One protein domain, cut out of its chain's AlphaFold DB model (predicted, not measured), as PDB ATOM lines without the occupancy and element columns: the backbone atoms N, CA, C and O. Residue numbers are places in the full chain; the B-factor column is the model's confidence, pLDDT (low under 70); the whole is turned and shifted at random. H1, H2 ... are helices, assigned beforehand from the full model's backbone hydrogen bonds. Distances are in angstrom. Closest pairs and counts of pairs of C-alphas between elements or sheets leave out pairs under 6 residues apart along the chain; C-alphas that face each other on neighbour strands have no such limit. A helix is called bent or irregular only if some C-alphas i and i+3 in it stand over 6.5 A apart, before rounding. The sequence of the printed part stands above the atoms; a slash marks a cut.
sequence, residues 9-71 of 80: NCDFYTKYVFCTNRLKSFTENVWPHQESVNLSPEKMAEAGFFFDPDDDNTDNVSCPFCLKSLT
ATOM      1  N   ASN A   9       4.261  44.046  49.523       54.06
ATOM      2  CA  ASN A   9       3.416  43.630  48.402       54.06
ATOM      3  C   ASN A   9       4.043  43.881  47.024       54.06
ATOM      4  O   ASN A   9       3.583  43.317  46.030       54.06
ATOM      5  N   CYS A  10       5.109  44.688  46.948       54.84
ATOM      6  CA  CYS A  10       5.847  44.861  45.699       54.84
ATOM      7  C   CYS A  10       6.468  43.527  45.256       54.84
ATOM      8  O   CYS A  10       6.348  43.158  44.093       54.84
ATOM      9  N   ASP A  11       7.049  42.742  46.165       67.38
ATOM     10  CA  ASP A  11       7.818  41.557  45.766       67.38
ATOM     11  C   ASP A  11       6.949  40.318  45.517       67.38
ATOM     12  O   ASP A  11       7.271  39.510  44.643       67.38
ATOM     13  N   PHE A  12       5.828  40.171  46.230       73.69
ATOM     14  CA  PHE A  12       5.029  38.945  46.155       73.69
ATOM     15  C   PHE A  12       4.289  38.809  44.816       73.69
ATOM     16  O   PHE A  12       4.348  37.764  44.163       73.69
ATOM     17  N   TYR A  13       3.660  39.892  44.345       81.69
ATOM     18  CA  TYR A  13       2.867  39.872  43.114       81.69
ATOM     19  C   TYR A  13       3.623  40.329  41.859       81.69
ATOM     20  O   TYR A  13       3.136  40.095  40.750       81.69
ATOM     21  N   THR A  14       4.843  40.883  41.983       87.75
ATOM     22  CA  THR A  14       5.655  41.303  40.818       87.75
ATOM     23  C   THR A  14       5.888  40.162  39.830       87.75
ATOM     24  O   THR A  14       5.872  40.383  38.616       87.75
ATOM     25  N   LYS A  15       6.008  38.916  40.313       90.81
ATOM     26  CA  LYS A  15       6.093  37.729  39.447       90.81
ATOM     27  C   LYS A  15       4.926  37.667  38.454       90.81
ATOM     28  O   LYS A  15       5.148  37.341  37.290       90.81
ATOM     29  N   TYR A  16       3.712  38.007  38.877       95.19
ATOM     30  CA  TYR A  16       2.470  37.831  38.115       95.19
ATOM     31  C   TYR A  16       2.054  39.060  37.292       95.19
ATOM     32  O   TYR A  16       1.081  39.005  36.534       95.19
ATOM     33  N   VAL A  17       2.822  40.153  37.346       92.94
ATOM     34  CA  VAL A  17       2.638  41.312  36.451       92.94
ATOM     35  C   VAL A  17       2.702  40.879  34.981       92.94
ATOM     36  O   VAL A  17       1.925  41.344  34.144       92.94
ATOM     37  N   PHE A  18       3.577  39.923  34.663       94.69
ATOM     38  CA  PHE A  18       3.693  39.361  33.322       94.69
ATOM     39  C   PHE A  18       2.626  38.294  33.064       94.69
ATOM     40  O   PHE A  18       2.547  37.294  33.778       94.69
ATOM     41  N   CYS A  19       1.863  38.463  31.980       95.12
ATOM     42  CA  CYS A  19       0.823  37.514  31.561       95.12
ATOM     43  C   CYS A  19       1.356  36.079  31.410       95.12
ATOM     44  O   CYS A  19       0.706  35.123  31.817       95.12
ATOM     45  N   THR A  20       2.591  35.918  30.930       97.00
ATOM     46  CA  THR A  20       3.241  34.606  30.804       97.00
ATOM     47  C   THR A  20       3.381  33.877  32.140       97.00
ATOM     48  O   THR A  20       3.204  32.664  32.192       97.00
ATOM     49  N   ASN A  21       3.670  34.592  33.228       97.31
ATOM     50  CA  ASN A  21       3.779  33.999  34.559       97.31
ATOM     51  C   ASN A  21       2.407  33.719  35.174       97.31
ATOM     52  O   ASN A  21       2.268  32.751  35.918       97.31
ATOM     53  N   ARG A  22       1.390  34.520  34.829       97.44
ATOM     54  CA  ARG A  22      -0.001  34.202  35.166       97.44
ATOM     55  C   ARG A  22      -0.438  32.907  34.499       97.44
ATOM     56  O   ARG A  22      -0.846  31.995  35.202       97.44
ATOM     57  N   LEU A  23      -0.230  32.762  33.193       97.62
ATOM     58  CA  LEU A  23      -0.536  31.520  32.478       97.62
ATOM     59  C   LEU A  23       0.190  30.318  33.094       97.62
ATOM     60  O   LEU A  23      -0.438  29.307  33.394       97.62
ATOM     61  N   LYS A  24       1.496  30.454  33.371       97.25
ATOM     62  CA  LYS A  24       2.280  29.390  34.014       97.25
ATOM     63  C   LYS A  24       1.689  28.920  35.339       97.25
ATOM     64  O   LYS A  24       1.725  27.726  35.609       97.25
ATOM     65  N   SER A  25       1.119  29.821  36.141       96.56
ATOM     66  CA  SER A  25       0.514  29.444  37.425       96.56
ATOM     67  C   SER A  25      -0.641  28.445  37.283       96.56
ATOM     68  O   SER A  25      -0.801  27.597  38.154       96.56
ATOM     69  N   PHE A  26      -1.380  28.485  36.170       96.75
ATOM     70  CA  PHE A  26      -2.470  27.552  35.869       96.75
ATOM     71  C   PHE A  26      -2.001  26.248  35.212       96.75
ATOM     72  O   PHE A  26      -2.728  25.260  35.246       96.75
ATOM     73  N   THR A  27      -0.823  26.240  34.573       91.94
ATOM     74  CA  THR A  27      -0.297  25.062  33.855       91.94
ATOM     75  C   THR A  27       0.703  24.250  34.675       91.94
ATOM     76  O   THR A  27       0.854  23.056  34.447       91.94
ATOM     77  N   GLU A  28       1.430  24.893  35.595       91.81
ATOM     78  CA  GLU A  28       2.339  24.217  36.538       91.81
ATOM     79  C   GLU A  28       1.576  23.573  37.704       91.81
ATOM     80  O   GLU A  28       2.094  22.668  38.356       91.81
ATOM     81  N   ASN A  29       0.338  24.011  37.936       85.00
ATOM     82  CA  ASN A  29      -0.568  23.458  38.933       85.00
ATOM     83  C   ASN A  29      -1.809  22.855  38.263       85.00
ATOM     84  O   ASN A  29      -2.039  23.021  37.065       85.00
ATOM     85  N   VAL A  30      -2.631  22.161  39.048       88.81
ATOM     86  CA  VAL A  30      -3.864  21.533  38.561       88.81
ATOM     87  C   VAL A  30      -5.023  22.517  38.706       88.81
ATOM     88  O   VAL A  30      -5.711  22.524  39.721       88.81
ATOM     89  N   TRP A  31      -5.224  23.365  37.697       95.44
ATOM     90  CA  TRP A  31      -6.437  24.180  37.599       95.44
ATOM     91  C   TRP A  31      -7.655  23.267  37.359       95.44
ATOM     92  O   TRP A  31      -7.666  22.537  36.366       95.44
ATOM     93  N   PRO A  32      -8.685  23.262  38.227       95.75
ATOM     94  CA  PRO A  32      -9.786  22.300  38.127       95.75
ATOM     95  C   PRO A  32     -10.688  22.511  36.902       95.75
ATOM     96  O   PRO A  32     -11.336  21.566  36.460       95.75
ATOM     97  N   HIS A  33     -10.691  23.711  36.312       95.31
ATOM     98  CA  HIS A  33     -11.557  24.065  35.180       95.31
ATOM     99  C   HIS A  33     -10.832  24.038  33.825       95.31
ATOM    100  O   HIS A  33     -11.229  24.735  32.895       95.31
ATOM    101  N   GLN A  34      -9.761  23.244  33.686       88.62
ATOM    102  CA  GLN A  34      -8.952  23.151  32.455       88.62
ATOM    103  C   GLN A  34      -9.752  22.784  31.196       88.62
ATOM    104  O   GLN A  34      -9.421  23.253  30.110       88.62
ATOM    105  N   GLU A  35     -10.808  21.984  31.343       89.69
ATOM    106  CA  GLU A  35     -11.674  21.561  30.233       89.69
ATOM    107  C   GLU A  35     -12.760  22.601  29.890       89.69
ATOM    108  O   GLU A  35     -13.439  22.486  28.866       89.69
ATOM    109  N   SER A  36     -12.939  23.637  30.720       93.88
ATOM    110  CA  SER A  36     -13.899  24.705  30.444       93.88
ATOM    111  C   SER A  36     -13.393  25.602  29.321       93.88
ATOM    112  O   SER A  36     -12.328  26.216  29.396       93.88
ATOM    113  N   VAL A  37     -14.222  25.765  28.290       91.31
ATOM    114  CA  VAL A  37     -13.932  26.663  27.164       91.31
ATOM    115  C   VAL A  37     -13.835  28.123  27.621       91.31
ATOM    116  O   VAL A  37     -13.127  28.914  26.992       91.31
ATOM    117  N   ASN A  38     -14.548  28.514  28.681       94.56
ATOM    118  CA  ASN A  38     -14.579  29.894  29.174       94.56
ATOM    119  C   ASN A  38     -13.581  30.170  30.294       94.56
ATOM    120  O   ASN A  38     -13.077  31.288  30.368       94.56
ATOM    121  N   LEU A  39     -13.237  29.155  31.083       97.19
ATOM    122  CA  LEU A  39     -12.298  29.263  32.198       97.19
ATOM    123  C   LEU A  39     -10.943  28.627  31.879       97.19
ATOM    124  O   LEU A  39     -10.259  28.131  32.774       97.19
ATOM    125  N   SER A  40     -10.544  28.622  30.604       95.62
ATOM    126  CA  SER A  40      -9.243  28.085  30.214       95.62
ATOM    127  C   SER A  40      -8.106  28.889  30.871       95.62
ATOM    128  O   SER A  40      -8.253  30.102  31.077       95.62
ATOM    129  N   PRO A  41      -6.953  28.262  31.164       96.62
ATOM    130  CA  PRO A  41      -5.767  28.944  31.686       96.62
ATOM    131  C   PRO A  41      -5.412  30.247  30.956       96.62
ATOM    132  O   PRO A  41      -5.052  31.244  31.581       96.62
ATOM    133  N   GLU A  42      -5.536  30.257  29.628       95.88
ATOM    134  CA  GLU A  42      -5.258  31.415  28.778       95.88
ATOM    135  C   GLU A  42      -6.240  32.553  29.037       95.88
ATOM    136  O   GLU A  42      -5.803  33.687  29.232       95.88
ATOM    137  N   LYS A  43      -7.546  32.259  29.094       96.81
ATOM    138  CA  LYS A  43      -8.584  33.267  29.348       96.81
ATOM    139  C   LYS A  43      -8.470  33.858  30.748       96.81
ATOM    140  O   LYS A  43      -8.553  35.075  30.902       96.81
ATOM    141  N   MET A  44      -8.216  33.020  31.753       97.88
ATOM    142  CA  MET A  44      -8.002  33.471  33.132       97.88
ATOM    143  C   MET A  44      -6.774  34.392  33.230       97.88
ATOM    144  O   MET A  44      -6.840  35.482  33.802       97.88
ATOM    145  N   ALA A  45      -5.656  33.994  32.610       97.31
ATOM    146  CA  ALA A  45      -4.433  34.793  32.583       97.31
ATOM    147  C   ALA A  45      -4.599  36.115  31.814       97.31
ATOM    148  O   ALA A  45      -4.087  37.154  32.258       97.31
ATOM    149  N   GLU A  46      -5.311  36.100  30.686       96.88
ATOM    150  CA  GLU A  46      -5.616  37.282  29.874       96.88
ATOM    151  C   GLU A  46      -6.500  38.278  30.633       96.88
ATOM    152  O   GLU A  46      -6.195  39.472  30.635       96.88
ATOM    153  N   ALA A  47      -7.495  37.786  31.377       97.25
ATOM    154  CA  ALA A  47      -8.347  38.595  32.248       97.25
ATOM    155  C   ALA A  47      -7.607  39.241  33.436       97.25
ATOM    156  O   ALA A  47      -8.131  40.135  34.099       97.25
ATOM    157  N   GLY A  48      -6.359  38.835  33.689       97.31
ATOM    158  CA  GLY A  48      -5.494  39.439  34.702       97.31
ATOM    159  C   GLY A  48      -5.310  38.595  35.958       97.31
ATOM    160  O   GLY A  48      -4.618  39.038  36.874       97.31
ATOM    161  N   PHE A  49      -5.860  37.384  35.991       97.81
ATOM    162  CA  PHE A  49      -5.765  36.485  37.135       97.81
ATOM    163  C   PHE A  49      -4.557  35.556  37.049       97.81
ATOM    164  O   PHE A  49      -4.138  35.170  35.962       97.81
ATOM    165  N   PHE A  50      -3.991  35.186  38.193       97.50
ATOM    166  CA  PHE A  50      -3.112  34.027  38.349       97.50
ATOM    167  C   PHE A  50      -3.738  33.062  39.355       97.50
ATOM    168  O   PHE A  50      -4.518  33.476  40.211       97.50
ATOM    169  N   PHE A  51      -3.401  31.784  39.236       97.69
ATOM    170  CA  PHE A  51      -3.884  30.742  40.123       97.69
ATOM    171  C   PHE A  51      -3.200  30.829  41.487       97.69
ATOM    172  O   PHE A  51      -1.968  30.874  41.561       97.69
ATOM    173  N   ASP A  52      -4.008  30.860  42.542       95.75
ATOM    174  CA  ASP A  52      -3.586  31.130  43.916       95.75
ATOM    175  C   ASP A  52      -4.406  30.277  44.905       95.75
ATOM    176  O   ASP A  52      -5.134  30.831  45.728       95.75
ATOM    177  N   PRO A  53      -4.389  28.936  44.778       96.06
ATOM    178  CA  PRO A  53      -5.233  28.069  45.592       96.06
ATOM    179  C   PRO A  53      -4.785  28.061  47.055       96.06
ATOM    180  O   PRO A  53      -3.594  28.171  47.360       96.06
ATOM    181  N   ASP A  54      -5.737  27.824  47.949       92.12
ATOM    182  CA  ASP A  54      -5.485  27.481  49.348       92.12
ATOM    183  C   ASP A  54      -6.242  26.194  49.728       92.12
ATOM    184  O   ASP A  54      -6.915  25.588  48.890       92.12
ATOM    185  N   ASP A  55      -6.084  25.737  50.974       92.81
ATOM    186  CA  ASP A  55      -6.666  24.472  51.445       92.81
ATOM    187  C   ASP A  55      -8.208  24.461  51.402       92.81
ATOM    188  O   ASP A  55      -8.808  23.395  51.242       92.81
ATOM    189  N   ASP A  56      -8.848  25.630  51.517       95.12
ATOM    190  CA  ASP A  56     -10.304  25.785  51.519       95.12
ATOM    191  C   ASP A  56     -10.849  26.140  50.120       95.12
ATOM    192  O   ASP A  56     -11.993  25.810  49.797       95.12
ATOM    193  N   ASN A  57     -10.031  26.773  49.274       95.56
ATOM    194  CA  ASN A  57     -10.414  27.340  47.983       95.56
ATOM    195  C   ASN A  57      -9.503  26.818  46.860       95.56
ATOM    196  O   ASN A  57      -8.524  27.449  46.447       95.56
ATOM    197  N   THR A  58      -9.850  25.647  46.329       95.69
ATOM    198  CA  THR A  58      -9.032  24.920  45.341       95.69
ATOM    199  C   THR A  58      -9.009  25.553  43.950       95.69
ATOM    200  O   THR A  58      -8.144  25.216  43.144       95.69
ATOM    201  N   ASP A  59      -9.933  26.469  43.656       97.19
ATOM    202  CA  ASP A  59     -10.025  27.212  42.397       97.19
ATOM    203  C   ASP A  59      -9.830  28.727  42.585       97.19
ATOM    204  O   ASP A  59     -10.232  29.527  41.736       97.19
ATOM    205  N   ASN A  60      -9.214  29.138  43.697       97.81
ATOM    206  CA  ASN A  60      -8.965  30.547  43.952       97.81
ATOM    207  C   ASN A  60      -7.971  31.139  42.944       97.81
ATOM    208  O   ASN A  60      -6.948  30.543  42.585       97.81
ATOM    209  N   VAL A  61      -8.272  32.358  42.510       97.94
ATOM    210  CA  VAL A  61      -7.415  33.162  41.649       97.94
ATOM    211  C   VAL A  61      -7.282  34.569  42.201       97.94
ATOM    212  O   VAL A  61      -8.211  35.099  42.805       97.94
ATOM    213  N   SER A  62      -6.151  35.210  41.929       97.00
ATOM    214  CA  SER A  62      -5.829  36.549  42.424       97.00
ATOM    215  C   SER A  62      -5.365  37.455  41.281       97.00
ATOM    216  O   SER A  62      -4.760  36.999  40.310       97.00
ATOM    217  N   CYS A  63      -5.647  38.757  41.365       95.94
ATOM    218  CA  CYS A  63      -5.168  39.751  40.398       95.94
ATOM    219  C   CYS A  63      -4.029  40.593  41.000       95.94
ATOM    220  O   CYS A  63      -4.246  41.281  42.000       95.94
ATOM    221  N   PRO A  64      -2.835  40.643  40.374       94.06
ATOM    222  CA  PRO A  64      -1.671  41.326  40.938       94.06
ATOM    223  C   PRO A  64      -1.769  42.856  40.847       94.06
ATOM    224  O   PRO A  64      -0.932  43.560  41.404       94.06
ATOM    225  N   PHE A  65      -2.768  43.383  40.131       91.75
ATOM    226  CA  PHE A  65      -2.959  44.820  39.927       91.75
ATOM    227  C   PHE A  65      -4.042  45.402  40.834       91.75
ATOM    228  O   PHE A  65      -3.842  46.459  41.424       91.75
ATOM    229  N   CYS A  66      -5.198  44.736  40.928       92.94
ATOM    230  CA  CYS A  66      -6.325  45.216  41.732       92.94
ATOM    231  C   CYS A  66      -6.443  44.528  43.098       92.94
ATOM    232  O   CYS A  66      -7.291  44.934  43.890       92.94
ATOM    233  N   LEU A  67      -5.597  43.523  43.367       90.69
ATOM    234  CA  LEU A  67      -5.484  42.800  44.640       90.69
ATOM    235  C   LEU A  67      -6.783  42.121  45.094       90.69
ATOM    236  O   LEU A  67      -7.009  41.916  46.282       90.69
ATOM    237  N   LYS A  68      -7.658  41.793  44.139       93.06
ATOM    238  CA  LYS A  68      -8.867  41.010  44.394       93.06
ATOM    239  C   LYS A  68      -8.593  39.536  44.154       93.06
ATOM    240  O   LYS A  68      -7.919  39.200  43.176       93.06
ATOM    241  N   SER A  69      -9.202  38.708  44.995       95.88
ATOM    242  CA  SER A  69      -9.229  37.256  44.855       95.88
ATOM    243  C   SER A  69     -10.663  36.771  44.664       95.88
ATOM    244  O   SER A  69     -11.591  37.367  45.218       95.88
ATOM    245  N   LEU A  70     -10.838  35.742  43.839       97.62
ATOM    246  CA  LEU A  70     -12.124  35.151  43.471       97.62
ATOM    247  C   LEU A  70     -11.997  33.623  43.450       97.62
ATOM    248  O   LEU A  70     -11.013  33.091  42.943       97.62
ATOM    249  N   THR A  71     -13.024  32.935  43.936       97.62
ATOM    250  CA  THR A  71     -13.137  31.469  44.011       97.62
ATOM    251  C   THR A  71     -14.590  31.067  43.749       97.62
ATOM    252  O   THR A  71     -15.469  31.935  43.740       97.62
TER     253      THR A  71
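What this domain is: This is residues 9 to 71 of the 80 residues of an uncharacterized protein of Onchocerca flexuosa (UniProt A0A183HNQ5). There is little regular structure: a short helical hairpin of H2 and H3, with H1 set off at a corner from H2, and a long stretch, residues 47 to 71, that folds back on itself. Short antiparallel pairings tie residues 61 to 62 to 50 to 51 and to 69 to 70. The 63 printed residues hold H1, H2 and H3 in that order, no named strand; the class is all helix, with 24 residues in named elements. It is compact, radius of gyration of the C-alphas 10.8 A, spanning 33 by 25 by 19 A.

Where its parts are: H1, residues 9 to 17, 12.2 A long, begins at C-alpha 9 (3.416, 43.630, 48.402); it is irregular, but only just: C-alphas 12 and 15 are 6.9 A apart. H2, residues 19 to 27, measures 12.7 A. H3, residues 41 to 46, measures 8.5 A and ends at C-alpha 46 (-5.616, 37.282, 29.874).

How they stand to each other: H2 and H3 form a hairpin and touch, closest C-alphas Leu 23 and Ala 45 at 5.1 A, with a shallow tilt of 22 degrees, opposite ways. H1 and H2 are close but not clearly touching, closest C-alphas Tyr 16 and Arg 22 at 5.3 A, about perpendicular at 84 degrees. H1 and H3 are apart. Every O i to N i+4 pair is within hydrogen-bond range in H3, 4 of 5 in H2, and 2 of 5 in H1, where 2 of 6 O i to N i+3 pairs are.

The domain as a whole: The C-alphas of Cys 10 and Glu 35, the two farthest apart, are 33.0 A apart. The printed part has no cut; the link from H2 to H3 is long, 13 residues. Residues 9 to 11 have pLDDT under 70.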